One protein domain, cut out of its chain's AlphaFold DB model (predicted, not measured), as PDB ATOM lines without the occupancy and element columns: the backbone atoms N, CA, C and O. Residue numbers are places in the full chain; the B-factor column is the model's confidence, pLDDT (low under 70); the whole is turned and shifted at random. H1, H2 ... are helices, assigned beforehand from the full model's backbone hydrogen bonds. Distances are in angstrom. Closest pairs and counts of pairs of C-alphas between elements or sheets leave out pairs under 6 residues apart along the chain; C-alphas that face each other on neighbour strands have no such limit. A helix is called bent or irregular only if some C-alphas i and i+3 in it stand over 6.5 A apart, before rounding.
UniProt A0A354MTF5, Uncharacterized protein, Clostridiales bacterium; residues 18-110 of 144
ATOM      1  N   LYS A  18      73.362  66.347  81.637       93.56
ATOM      2  CA  LYS A  18      73.699  66.684  80.249       93.56
ATOM      3  C   LYS A  18      73.637  65.448  79.347       93.56
ATOM      4  O   LYS A  18      72.982  65.488  78.310       93.56
ATOM      5  N   GLU A  19      74.253  64.359  79.793       95.44
ATOM      6  CA  GLU A  19      74.271  63.080  79.082       95.44
ATOM      7  C   GLU A  19      72.860  62.491  78.960       95.44
ATOM      8  O   GLU A  19      72.454  62.077  77.877       95.44
ATOM      9  N   LEU A  20      72.056  62.569  80.026       96.38
ATOM     10  CA  LEU A  20      70.655  62.149  79.998       96.38
ATOM     11  C   LEU A  20      69.845  62.911  78.940       96.38
ATOM     12  O   LEU A  20      69.076  62.312  78.190       96.38
ATOM     13  N   ASN A  21      70.005  64.232  78.852       96.12
ATOM     14  CA  ASN A  21      69.292  65.034  77.856       96.12
ATOM     15  C   ASN A  21      69.725  64.705  76.419       96.12
ATOM     16  O   ASN A  21      68.887  64.695  75.513       96.12
ATOM     17  N   GLU A  22      71.009  64.429  76.199       97.38
ATOM     18  CA  GLU A  22      71.527  63.982  74.902       97.38
ATOM     19  C   GLU A  22      70.982  62.595  74.537       97.38
ATOM     20  O   GLU A  22      70.477  62.413  73.427       97.38
ATOM     21  N   ALA A  23      70.963  61.657  75.486       96.94
ATOM     22  CA  ALA A  23      70.394  60.326  75.299       96.94
ATOM     23  C   ALA A  23      68.887  60.374  74.995       96.94
ATOM     24  O   ALA A  23      68.419  59.699  74.079       96.94
ATOM     25  N   ILE A  24      68.124  61.232  75.683       97.75
ATOM     26  CA  ILE A  24      66.699  61.465  75.391       97.75
ATOM     27  C   ILE A  24      66.512  61.979  73.959       97.75
ATOM     28  O   ILE A  24      65.630  61.502  73.246       97.75
ATOM     29  N   ARG A  25      67.313  62.963  73.524       97.75
ATOM     30  CA  ARG A  25      67.231  63.495  72.152       97.75
ATOM     31  C   ARG A  25      67.554  62.418  71.126       97.75
ATOM     32  O   ARG A  25      66.800  62.271  70.168       97.75
ATOM     33  N   LYS A  26      68.620  61.652  71.361       97.56
ATOM     34  CA  LYS A  26      69.024  60.539  70.504       97.56
ATOM     35  C   LYS A  26      67.913  59.499  70.384       97.56
ATOM     36  O   LYS A  26      67.528  59.181  69.274       97.56
ATOM     37  N   TYR A  27      67.325  59.059  71.496       97.56
ATOM     38  CA  TYR A  27      66.242  58.073  71.489       97.56
ATOM     39  C   TYR A  27      65.017  58.533  70.685       97.56
ATOM     40  O   TYR A  27      64.411  57.752  69.954       97.56
ATOM     41  N   LYS A  28      64.646  59.816  70.799       96.06
ATOM     42  CA  LYS A  28      63.552  60.391  70.003       96.06
ATOM     43  C   LYS A  28      63.890  60.444  68.511       96.06
ATOM     44  O   LYS A  28      63.009  60.174  67.703       96.06
ATOM     45  N   GLY A  29      65.135  60.779  68.168       96.69
ATOM     46  CA  GLY A  29      65.635  60.742  66.792       96.69
ATOM     47  C   GLY A  29      65.653  59.324  66.230       96.69
ATOM     48  O   GLY A  29      65.096  59.090  65.170       96.69
ATOM     49  N   ASP A  30      66.165  58.359  66.990       96.06
ATOM     50  CA  ASP A  30      66.223  56.949  66.600       96.06
ATOM     51  C   ASP A  30      64.824  56.355  66.341       96.06
ATOM     52  O   ASP A  30      64.676  55.523  65.447       96.06
ATOM     53  N   LEU A  31      63.788  56.797  67.071       93.75
ATOM     54  CA  LEU A  31      62.397  56.445  66.757       93.75
ATOM     55  C   LEU A  31      61.929  57.077  65.437       93.75
ATOM     56  O   LEU A  31      61.242  56.418  64.665       93.75
ATOM     57  N   ALA A  32      62.256  58.350  65.198       92.81
ATOM     58  CA  ALA A  32      61.872  59.056  63.973       92.81
ATOM     59  C   ALA A  32      62.576  58.484  62.729       92.81
ATOM     60  O   ALA A  32      61.980  58.441  61.659       92.81
ATOM     61  N   ASP A  33      63.801  57.991  62.906       95.12
ATOM     62  CA  ASP A  33      64.587  57.262  61.905       95.12
ATOM     63  C   ASP A  33      64.164  55.782  61.780       95.12
ATOM     64  O   ASP A  33      64.852  54.995  61.132       95.12
ATOM     65  N   GLU A  34      63.079  55.372  62.446       91.88
ATOM     66  CA  GLU A  34      62.516  54.014  62.419       91.88
ATOM     67  C   GLU A  34      63.489  52.897  62.850       91.88
ATOM     68  O   GLU A  34      63.294  51.723  62.531       91.88
ATOM     69  N   LYS A  35      64.521  53.209  63.652       93.50
ATOM     70  CA  LYS A  35      65.482  52.200  64.150       93.50
ATOM     71  C   LYS A  35      64.840  51.171  65.076       93.50
ATOM     72  O   LYS A  35      65.389  50.092  65.286       93.50
ATOM     73  N   PHE A  36      63.691  51.508  65.654       91.62
ATOM     74  CA  PHE A  36      62.850  50.591  66.405       91.62
ATOM     75  C   PHE A  36      61.371  50.955  66.211       91.62
ATOM     76  O   PHE A  36      61.038  52.120  66.003       91.62
ATOM     77  N   PRO A  37      60.455  49.976  66.310       87.06
ATOM     78  CA  PRO A  37      59.085  50.141  65.822       87.06
ATOM     79  C   PRO A  37      58.190  50.993  66.728       87.06
ATOM     80  O   PRO A  37      57.140  51.463  66.294       87.06
ATOM     81  N   ARG A  38      58.533  51.136  68.015       89.81
ATOM     82  CA  ARG A  38      57.741  51.916  68.975       89.81
ATOM     83  C   ARG A  38      58.547  52.326  70.198       89.81
ATOM     84  O   ARG A  38      59.320  51.536  70.733       89.81
ATOM     85  N   ALA A  39      58.285  53.524  70.714       92.31
ATOM     86  CA  ALA A  39      58.790  53.920  72.023       92.31
ATOM     87  C   ALA A  39      58.047  53.192  73.147       92.31
ATOM     88  O   ALA A  39      56.818  53.159  73.168       92.31
ATOM     89  N   SER A  40      58.804  52.673  74.111       92.06
ATOM     90  CA  SER A  40      58.308  52.223  75.413       92.06
ATOM     91  C   SER A  40      59.262  52.671  76.520       92.06
ATOM     92  O   SER A  40      60.419  52.997  76.240       92.06
ATOM     93  N   TRP A  41      58.772  52.719  77.760       94.06
ATOM     94  CA  TRP A  41      59.570  53.132  78.917       94.06
ATOM     95  C   TRP A  41      60.668  52.119  79.274       94.06
ATOM     96  O   TRP A  41      61.821  52.542  79.322       94.06
ATOM     97  N   PRO A  42      60.381  50.801  79.353       93.31
ATOM     98  CA  PRO A  42      61.414  49.775  79.524       93.31
ATOM     99  C   PRO A  42      62.535  49.864  78.488       93.31
ATOM    100  O   PRO A  42      63.716  49.827  78.821       93.31
ATOM    101  N   HIS A  43      62.172  50.049  77.214       94.62
ATOM    102  CA  HIS A  43      63.158  50.166  76.143       94.62
ATOM    103  C   HIS A  43      64.037  51.409  76.316       94.62
ATOM    104  O   HIS A  43      65.250  51.322  76.165       94.62
ATOM    105  N   PHE A  44      63.455  52.550  76.696       96.19
ATOM    106  CA  PHE A  44      64.235  53.747  77.000       96.19
ATOM    107  C   PHE A  44      65.211  53.511  78.165       96.19
ATOM    108  O   PHE A  44      66.399  53.778  78.004       96.19
ATOM    109  N   CYS A  45      64.757  52.951  79.291       95.12
ATOM    110  CA  CYS A  45      65.626  52.623  80.429       95.12
ATOM    111  C   CYS A  45      66.787  51.704  80.010       95.12
ATOM    112  O   CYS A  45      67.949  52.016  80.281       95.12
ATOM    113  N   ALA A  46      66.492  50.659  79.232       94.75
ATOM    114  CA  ALA A  46      67.496  49.744  78.700       94.75
ATOM    115  C   ALA A  46      68.525  50.444  77.795       94.75
ATOM    116  O   ALA A  46      69.714  50.153  77.898       94.75
ATOM    117  N   THR A  47      68.116  51.410  76.958       95.62
ATOM    118  CA  THR A  47      69.073  52.185  76.136       95.62
ATOM    119  C   THR A  47      70.018  53.060  76.956       95.62
ATOM    120  O   THR A  47      71.098  53.395  76.475       95.62
ATOM    121  N   LEU A  48      69.639  53.411  78.187       94.38
ATOM    122  CA  LEU A  48      70.515  54.110  79.126       94.38
ATOM    123  C   LEU A  48      71.411  53.153  79.933       94.38
ATOM    124  O   LEU A  48      72.284  53.625  80.653       94.38
ATOM    125  N   GLY A  49      71.187  51.838  79.843       94.94
ATOM    126  CA  GLY A  49      71.875  50.835  80.657       94.94
ATOM    127  C   GLY A  49      71.360  50.737  82.097       94.94
ATOM    128  O   GLY A  49      72.097  50.264  82.957       94.94
ATOM    129  N   TYR A  50      70.127  51.178  82.362       93.56
ATOM    130  CA  TYR A  50      69.508  51.134  83.689       93.56
ATOM    131  C   TYR A  50      68.202  50.346  83.675       93.56
ATOM    132  O   TYR A  50      67.488  50.291  82.673       93.56
ATOM    133  N   THR A  51      67.861  49.785  84.827       92.94
ATOM    134  CA  THR A  51      66.543  49.209  85.088       92.94
ATOM    135  C   THR A  51      65.520  50.300  85.405       92.94
ATOM    136  O   THR A  51      65.849  51.404  85.852       92.94
ATOM    137  N   GLU A  52      64.244  49.985  85.223       91.62
ATOM    138  CA  GLU A  52      63.127  50.870  85.545       91.62
ATOM    139  C   GLU A  52      63.122  51.245  87.033       91.62
ATOM    140  O   GLU A  52      62.820  52.387  87.374       91.62
ATOM    141  N   ALA A  53      63.520  50.319  87.912       90.00
ATOM    142  CA  ALA A  53      63.608  50.542  89.354       90.00
ATOM    143  C   ALA A  53      64.673  51.586  89.726       90.00
ATOM    144  O   ALA A  53      64.417  52.465  90.547       90.00
ATOM    145  N   GLU A  54      65.847  51.543  89.092       91.75
ATOM    146  CA  GLU A  54      66.928  52.508  89.340       91.75
ATOM    147  C   GLU A  54      66.557  53.906  88.834       91.75
ATOM    148  O   GLU A  54      66.809  54.919  89.494       91.75
ATOM    149  N   VAL A  55      65.907  53.967  87.668       92.38
ATOM    150  CA  VAL A  55      65.388  55.218  87.108       92.38
ATOM    151  C   VAL A  55      64.275  55.778  87.999       92.38
ATOM    152  O   VAL A  55      64.263  56.979  88.283       92.38
ATOM    153  N   LYS A  56      63.381  54.922  88.506       90.81
ATOM    154  CA  LYS A  56      62.323  55.298  89.451       90.81
ATOM    155  C   LYS A  56      62.894  55.862  90.748       90.81
ATOM    156  O   LYS A  56      62.457  56.928  91.176       90.81
ATOM    157  N   GLU A  57      63.916  55.232  91.323       90.31
ATOM    158  CA  GLU A  57      64.578  55.740  92.528       90.31
ATOM    159  C   GLU A  57      65.155  57.150  92.300       90.31
ATOM    160  O   GLU A  57      64.978  58.040  93.136       90.31
ATOM    161  N   CYS A  58      65.779  57.403  91.140       91.31
ATOM    162  CA  CYS A  58      66.237  58.749  90.779       91.31
ATOM    163  C   CYS A  58      65.083  59.761  90.744       91.31
ATOM    164  O   CYS A  58      65.233  60.903  91.188       91.31
ATOM    165  N   MET A  59      63.931  59.357  90.210       91.25
ATOM    166  CA  MET A  59      62.746  60.207  90.117       91.25
ATOM    167  C   MET A  59      62.116  60.495  91.485       91.25
ATOM    168  O   MET A  59      61.658  61.618  91.715       91.25
ATOM    169  N   GLU A  60      62.110  59.513  92.385       89.75
ATOM    170  CA  GLU A  60      61.601  59.629  93.753       89.75
ATOM    171  C   GLU A  60      62.505  60.519  94.612       89.75
ATOM    172  O   GLU A  60      62.028  61.461  95.245       89.75
ATOM    173  N   ARG A  61      63.826  60.317  94.560       88.94
ATOM    174  CA  ARG A  61      64.776  61.169  95.294       88.94
ATOM    175  C   ARG A  61      64.842  62.595  94.755       88.94
ATOM    176  O   ARG A  61      65.229  63.503  95.487       88.94
ATOM    177  N   GLY A  62      64.472  62.811  93.493       88.44
ATOM    178  CA  GLY A  62      64.398  64.124  92.853       88.44
ATOM    179  C   GLY A  62      63.030  64.810  92.943       88.44
ATOM    180  O   GLY A  62      62.753  65.687  92.127       88.44
ATOM    181  N   GLN A  63      62.148  64.419  93.872       86.31
ATOM    182  CA  GLN A  63      60.843  65.078  94.042       86.31
ATOM    183  C   GLN A  63      60.958  66.532  94.518       86.31
ATOM    184  O   GLN A  63      60.200  67.388  94.061       86.31
ATOM    185  N   GLU A  64      61.913  66.823  95.401       86.88
ATOM    186  CA  GLU A  64      62.122  68.158  95.958       86.88
ATOM    187  C   GLU A  64      63.122  68.971  95.133       86.88
ATOM    188  O   GLU A  64      64.166  68.461  94.725       86.88
ATOM    189  N   ARG A  65      62.862  70.274  94.963       86.06
ATOM    190  CA  ARG A  65      63.736  71.185  94.201       86.06
ATOM    191  C   ARG A  65      65.148  71.322  94.777       86.06
ATOM    192  O   ARG A  65      66.072  71.639  94.038       86.06
ATOM    193  N   ALA A  66      65.312  71.085  96.077       86.62
ATOM    194  CA  ALA A  66      66.608  71.107  96.753       86.62
ATOM    195  C   ALA A  66      67.442  69.830  96.523       86.62
ATOM    196  O   ALA A  66      68.602  69.780  96.921       86.62
ATOM    197  N   SER A  67      66.867  68.792  95.910       87.88
ATOM    198  CA  SER A  67      67.558  67.529  95.659       87.88
ATOM    199  C   SER A  67      68.597  67.660  94.547       87.88
ATOM    200  O   SER A  67      68.308  68.188  93.473       87.88
ATOM    201  N   ALA A  68      69.772  67.058  94.742       86.88
ATOM    202  CA  ALA A  68      70.786  66.923  93.693       86.88
ATOM    203  C   ALA A  68      70.316  66.066  92.493       86.88
ATOM    204  O   ALA A  68      70.912  66.073  91.412       86.88
ATOM    205  N   TYR A  69      69.219  65.324  92.660       88.75
ATOM    206  CA  TYR A  69      68.595  64.518  91.610       88.75
ATOM    207  C   TYR A  69      67.449  65.248  90.902       88.75
ATOM    208  O   TYR A  69      66.901  64.714  89.940       88.75
ATOM    209  N   TYR A  70      67.089  66.461  91.337       89.19
ATOM    210  CA  TYR A  70      65.893  67.164  90.874       89.19
ATOM    211  C   TYR A  70      65.848  67.337  89.352       89.19
ATOM    212  O   TYR A  70      64.886  66.922  88.710       89.19
ATOM    213  N   ASN A  71      66.903  67.882  88.740       91.31
ATOM    214  CA  ASN A  71      66.891  68.128  87.296       91.31
ATOM    215  C   ASN A  71      66.825  66.827  86.480       91.31
ATOM    216  O   ASN A  71      66.097  66.754  85.487       91.31
ATOM    217  N   ARG A  72      67.529  65.777  86.931       93.25
ATOM    218  CA  ARG A  72      67.465  64.433  86.332       93.25
ATOM    219  C   ARG A  72      66.046  63.874  86.420       93.25
ATOM    220  O   ARG A  72      65.488  63.455  85.410       93.25
ATOM    221  N   ALA A  73      65.422  63.961  87.592       92.19
ATOM    222  CA  ALA A  73      64.041  63.546  87.801       92.19
ATOM    223  C   ALA A  73      63.059  64.321  86.909       92.19
ATOM    224  O   ALA A  73      62.162  63.719  86.324       92.19
ATOM    225  N   VAL A  74      63.231  65.636  86.745       92.06
ATOM    226  CA  VAL A  74      62.398  66.453  85.846       92.06
ATOM    227  C   VAL A  74      62.548  66.007  84.389       92.06
ATOM    228  O   VAL A  74      61.541  65.860  83.692       92.06
ATOM    229  N   ALA A  75      63.775  65.760  83.923       94.06
ATOM    230  CA  ALA A  75      64.025  65.267  82.570       94.06
ATOM    231  C   ALA A  75      63.380  63.887  82.337       94.06
ATOM    232  O   ALA A  75      62.680  63.697  81.339       94.06
ATOM    233  N   LEU A  76      63.524  62.965  83.295       94.31
ATOM    234  CA  LEU A  76      62.910  61.634  83.257       94.31
ATOM    235  C   LEU A  76      61.376  61.701  83.260       94.31
ATOM    236  O   LEU A  76      60.745  61.044  82.436       94.31
ATOM    237  N   LYS A  77      60.763  62.556  84.094       92.50
ATOM    238  CA  LYS A  77      59.303  62.782  84.093       92.50
ATOM    239  C   LYS A  77      58.813  63.278  82.736       92.50
ATOM    240  O   LYS A  77      57.846  62.747  82.201       92.50
ATOM    241  N   ARG A  78      59.500  64.258  82.136       92.56
ATOM    242  CA  ARG A  78      59.163  64.762  80.792       92.56
ATOM    243  C   ARG A  78      59.293  63.679  79.725       92.56
ATOM    244  O   ARG A  78      58.476  63.630  78.806       92.56
ATOM    245  N   MET A  79      60.304  62.822  79.838       94.94
ATOM    246  CA  MET A  79      60.473  61.695  78.929       94.94
ATOM    247  C   MET A  79      59.348  60.668  79.092       94.94
ATOM    248  O   MET A  79      58.764  60.259  78.093       94.94
ATOM    249  N   ALA A  80      58.967  60.327  80.324       93.81
ATOM    250  CA  ALA A  80      57.835  59.445  80.598       93.81
ATOM    251  C   ALA A  80      56.521  59.999  80.022       93.81
ATOM    252  O   ALA A  80      55.771  59.266  79.376       93.81
ATOM    253  N   THR A  81      56.269  61.306  80.164       92.62
ATOM    254  CA  THR A  81      55.128  61.981  79.525       92.62
ATOM    255  C   THR A  81      55.167  61.841  78.007       92.62
ATOM    256  O   THR A  81      54.149  61.547  77.382       92.62
ATOM    257  N   TRP A  82      56.338  62.023  77.395       93.81
ATOM    258  CA  TRP A  82      56.487  61.865  75.951       93.81
ATOM    259  C   TRP A  82      56.232  60.418  75.503       93.81
ATOM    260  O   TRP A  82      55.498  60.211  74.539       93.81
ATOM    261  N   VAL A  83      56.753  59.421  76.228       93.38
ATOM    262  CA  VAL A  83      56.479  57.996  75.966       93.38
ATOM    263  C   VAL A  83      54.985  57.704  76.083       93.38
ATOM    264  O   VAL A  83      54.429  57.034  75.219       93.38
ATOM    265  N   ARG A  84      54.305  58.257  77.095       91.94
ATOM    266  CA  ARG A  84      52.845  58.159  77.220       91.94
ATOM    267  C   ARG A  84      52.139  58.694  75.976       91.94
ATOM    268  O   ARG A  84      51.224  58.046  75.483       91.94
ATOM    269  N   GLY A  85      52.581  59.842  75.459       90.88
ATOM    270  CA  GLY A  85      52.086  60.405  74.202       90.88
ATOM    271  C   GLY A  85      52.258  59.437  73.030       90.88
ATOM    272  O   GLY A  85      51.291  59.153  72.334       90.88
ATOM    273  N   GLN A  86      53.444  58.838  72.880       92.44
ATOM    274  CA  GLN A  86      53.702  57.830  71.844       92.44
ATOM    275  C   GLN A  86      52.819  56.584  71.989       92.44
ATOM    276  O   GLN A  86      52.359  56.050  70.987       92.44
ATOM    277  N   ILE A  87      52.536  56.137  73.216       90.88
ATOM    278  CA  ILE A  87      51.602  55.029  73.463       90.88
ATOM    279  C   ILE A  87      50.171  55.416  73.056       90.88
ATOM    280  O   ILE A  87      49.408  54.581  72.576       90.88
ATOM    281  N   LEU A  88      49.784  56.679  73.238       88.19
ATOM    282  CA  LEU A  88      48.440  57.152  72.912       88.19
ATOM    283  C   LEU A  88      48.222  57.414  71.415       88.19
ATOM    284  O   LEU A  88      47.103  57.229  70.945       88.19
ATOM    285  N   SER A  89      49.257  57.826  70.679       85.94
ATOM    286  CA  SER A  89      49.113  58.299  69.292       85.94
ATOM    287  C   SER A  89      50.006  57.610  68.255       85.94
ATOM    288  O   SER A  89      49.865  57.889  67.068       85.94
ATOM    289  N   GLY A  90      50.967  56.777  68.661       78.56
ATOM    290  CA  GLY A  90      51.942  56.160  67.758       78.56
ATOM    291  C   GLY A  90      51.380  54.966  66.982       78.56
ATOM    292  O   GLY A  90      50.608  54.173  67.517       78.56
ATOM    293  N   SER A  91      51.839  54.780  65.739       71.31
ATOM    294  CA  SER A  91      51.377  53.736  64.801       71.31
ATOM    295  C   SER A  91      51.624  52.285  65.256       71.31
ATOM    296  O   SER A  91      51.088  51.356  64.658       71.31
ATOM    297  N   GLY A  92      52.380  52.073  66.338       74.06
ATOM    298  CA  GLY A  92      52.653  50.761  66.940       74.06
ATOM    299  C   GLY A  92      51.832  50.425  68.192       74.06
ATOM    300  O   GLY A  92      52.079  49.386  68.811       74.06
ATOM    301  N   TRP A  93      50.896  51.292  68.593       84.00
ATOM    302  CA  TRP A  93      50.102  51.143  69.813       84.00
ATOM    303  C   TRP A  93      48.605  51.182  69.504       84.00
ATOM    304  O   TRP A  93      48.049  52.221  69.172       84.00
ATOM    305  N   SER A  94      47.933  50.039  69.641       83.56
ATOM    306  CA  SER A  94      46.484  49.944  69.454       83.56
ATOM    307  C   SER A  94      45.860  48.877  70.355       83.56
ATOM    308  O   SER A  94      46.540  47.976  70.866       83.56
ATOM    309  N   GLY A  95      44.552  49.012  70.588       84.81
ATOM    310  CA  GLY A  95      43.743  48.051  71.336       84.81
ATOM    311  C   GLY A  95      44.349  47.667  72.689       84.81
ATOM    312  O   GLY A  95      44.788  48.508  73.471       84.81
ATOM    313  N   GLN A  96      44.407  46.365  72.961       86.19
ATOM    314  CA  GLN A  96      44.868  45.845  74.250       86.19
ATOM    315  C   GLN A  96      46.351  46.145  74.540       86.19
ATOM    316  O   GLN A  96      46.743  46.251  75.703       86.19
ATOM    317  N   VAL A  97      47.189  46.288  73.506       84.50
ATOM    318  CA  VAL A  97      48.625  46.573  73.663       84.50
ATOM    319  C   VAL A  97      48.828  47.987  74.207       84.50
ATOM    320  O   VAL A  97      49.633  48.184  75.116       84.50
ATOM    321  N   GLN A  98      48.036  48.948  73.731       86.81
ATOM    322  CA  GLN A  98      48.024  50.320  74.239       86.81
ATOM    323  C   GLN A  98      47.643  50.377  75.724       86.81
ATOM    324  O   GLN A  98      48.372  50.965  76.523       86.81
ATOM    325  N   SER A  99      46.545  49.725  76.122       86.38
ATOM    326  CA  SER A  99      46.095  49.722  77.523       86.38
ATOM    327  C   SER A  99      47.137  49.114  78.464       86.38
ATOM    328  O   SER A  99      47.400  49.673  79.529       86.38
ATOM    329  N   LYS A 100      47.780  48.011  78.055       87.62
ATOM    330  CA  LYS A 100      48.876  47.385  78.810       87.62
ATOM    331  C   LYS A 100      50.095  48.302  78.914       87.62
ATOM    332  O   LYS A 100      50.673  48.403  79.989       87.62
ATOM    333  N   GLY A 101      50.448  49.001  77.834       86.88
ATOM    334  CA  GLY A 101      51.548  49.968  77.828       86.88
ATOM    335  C   GLY A 101      51.324  51.126  78.801       86.88
ATOM    336  O   GLY A 101      52.223  51.471  79.563       86.88
ATOM    337  N   ILE A 102      50.110  51.689  78.834       89.00
ATOM    338  CA  ILE A 102      49.744  52.740  79.796       89.00
ATOM    339  C   ILE A 102      49.775  52.215  81.231       89.00
ATOM    340  O   ILE A 102      50.265  52.908  82.119       89.00
ATOM    341  N   PHE A 103      49.258  51.007  81.464       86.81
ATOM    342  CA  PHE A 103      49.271  50.396  82.788       86.81
ATOM    343  C   PHE A 103      50.701  50.164  83.295       86.81
ATOM    344  O   PHE A 103      51.019  50.601  84.397       86.81
ATOM    345  N   ALA A 104      51.574  49.572  82.476       86.56
ATOM    346  CA  ALA A 104      52.976  49.350  82.829       86.56
ATOM    347  C   ALA A 104      53.697  50.672  83.136       86.56
ATOM    348  O   ALA A 104      54.287  50.826  84.202       86.56
ATOM    349  N   LEU A 105      53.532  51.684  82.274       89.25
ATOM    350  CA  LEU A 105      54.114  53.008  82.498       89.25
ATOM    351  C   LEU A 105      53.671  53.626  83.836       89.25
ATOM    352  O   LEU A 105      54.475  54.252  84.523       89.25
ATOM    353  N   LYS A 106      52.399  53.449  84.219       86.56
ATOM    354  CA  LYS A 106      51.882  53.918  85.513       86.56
ATOM    355  C   LYS A 106      52.510  53.187  86.701       86.56
ATOM    356  O   LYS A 106      52.699  53.814  87.737       86.56
ATOM    357  N   GLN A 107      52.827  51.898  86.585       85.50
ATOM    358  CA  GLN A 107      53.491  51.158  87.666       85.50
ATOM    359  C   GLN A 107      54.935  51.642  87.883       85.50
ATOM    360  O   GLN A 107      55.378  51.800  89.029       85.50
ATOM    361  N   ASP A 108      55.635  51.946  86.789       83.69
ATOM    362  CA  ASP A 108      57.036  52.370  86.826       83.69
ATOM    363  C   ASP A 108      57.187  53.826  87.275       83.69
ATOM    364  O   ASP A 108      58.017  54.139  88.124       83.69
ATOM    365  N   VAL A 109      56.358  54.726  86.742       82.44
ATOM    366  CA  VAL A 109      56.515  56.182  86.919       82.44
ATOM    367  C   VAL A 109      55.516  56.774  87.927       82.44
ATOM    368  O   VAL A 109      55.706  57.887  88.424       82.44
ATOM    369  N   GLY A 110      54.464  56.029  88.271       73.56
ATOM    370  CA  GLY A 110      53.334  56.504  89.066       73.56
ATOM    371  C   GLY A 110      52.323  57.324  88.252       73.56
ATOM    372  O   GLY A 110      52.559  57.706  87.105       73.56
TER     373      GLY A 110
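AT A GLANCE: This is residues 18 to 110 of the 144 residues of an uncharacterized protein of Clostridiales bacterium (UniProt A0A354MTF5). The longest helix, H4, runs through the middle of the domain, with H1 along one side of it and H5 along another, the three nearly parallel in line and making an open trough. The short helices H2 and H3 sit crosswise over the open side of this trough, H2 between H1 and H5 and H3 towards the end where H4 begins. The printed part has 93 residues with five named helices, in the order H1, H2, H3, H4, H5, and no named strand; the class is all helix, and 67 of the 93 residues are in the helices. It is compact, with a radius of gyration of the C-alphas of 13.2 A, and its outline is elongated, spanning 40 by 26 by 19 A.

IN THESE COORDINATES: Find C-alpha 70 at (65.893, 67.164, 90.874); from there H4, residues 70 to 89, runs 28.7 A to C-alpha 89 at (49.113, 58.299, 69.292). Go back to the first printed residue, Lys 18, whose C-alpha is at (73.699, 66.684, 80.249), and you are at the start of H1, residues 18 to 32, 21.5 A from first to last C-alpha. H5, residues 95 to 109, covers 21.7 A and ends at C-alpha 109, at (56.515, 56.182, 86.919). Between H1 and H4 along the chain, look for H2 at residues 41 to 47, 9.9 A long, and then H3 at residues 52 to 61, 14.3 A long. No helix is bent or irregular.

HOW THE PARTS SIT: Start at H4 and look first at H5, which follows it in the chain: the two touch and form a helical hairpin, running opposite ways at a shallow tilt of 8 degrees. Their closest C-alphas are those of Ile 87 and Gln 98, 6.0 A apart. H1 also touches H4, with residues 20 to 24 alone meeting residues 72 to 79 alone, and here the closest C-alphas, of Asn 21 and Ala 75, are 7.1 A apart. H1 and H4 run the same way at a shallow tilt of 9 degrees. H1 and H5 are apart. H3 touches H4 at residues 70 to 77 alone of H4, at a steep tilt of 50 degrees; look at Met 59 and Ala 73, the closest C-alphas, 4.3 A apart. H3 also touches H5, at residues 108 to 109 alone of H5, with the C-alphas of Lys 56 and Val 109 closest at 6.4 A and a steep tilt of 47 degrees. The helix packing is part aligned, part crossed: of five touching pairs, two are at a shallow tilt. H2 touches H3 about perpendicular, at 79 degrees, with the C-alphas of Cys 45 and Glu 52 closest at 6.0 A. H2 is close to H4 but not clearly touching: the closest C-alphas, of Trp 41 and Val 83, are 6.5 A apart. Along the backbones of H1, H2, H3, H4 and H5, each O i to N i+4 pair is within hydrogen-bond range.

THE WHOLE: The two C-alphas farthest apart are those of Ala 66, in the link from H3 to H4, and Gly 95, where H5 begins, at 41.2 A. The printed part runs from 18 to 110 with no cut. Look for the tight links from H2 to H3, 4 residues, and from H4 to H5, 5 residues; those from H1 to H2 and from H3 to H4 are short, 8 residues each, and there is no long link. The mean pLDDT of the printed part is 90.5, and no printed residue is under 70.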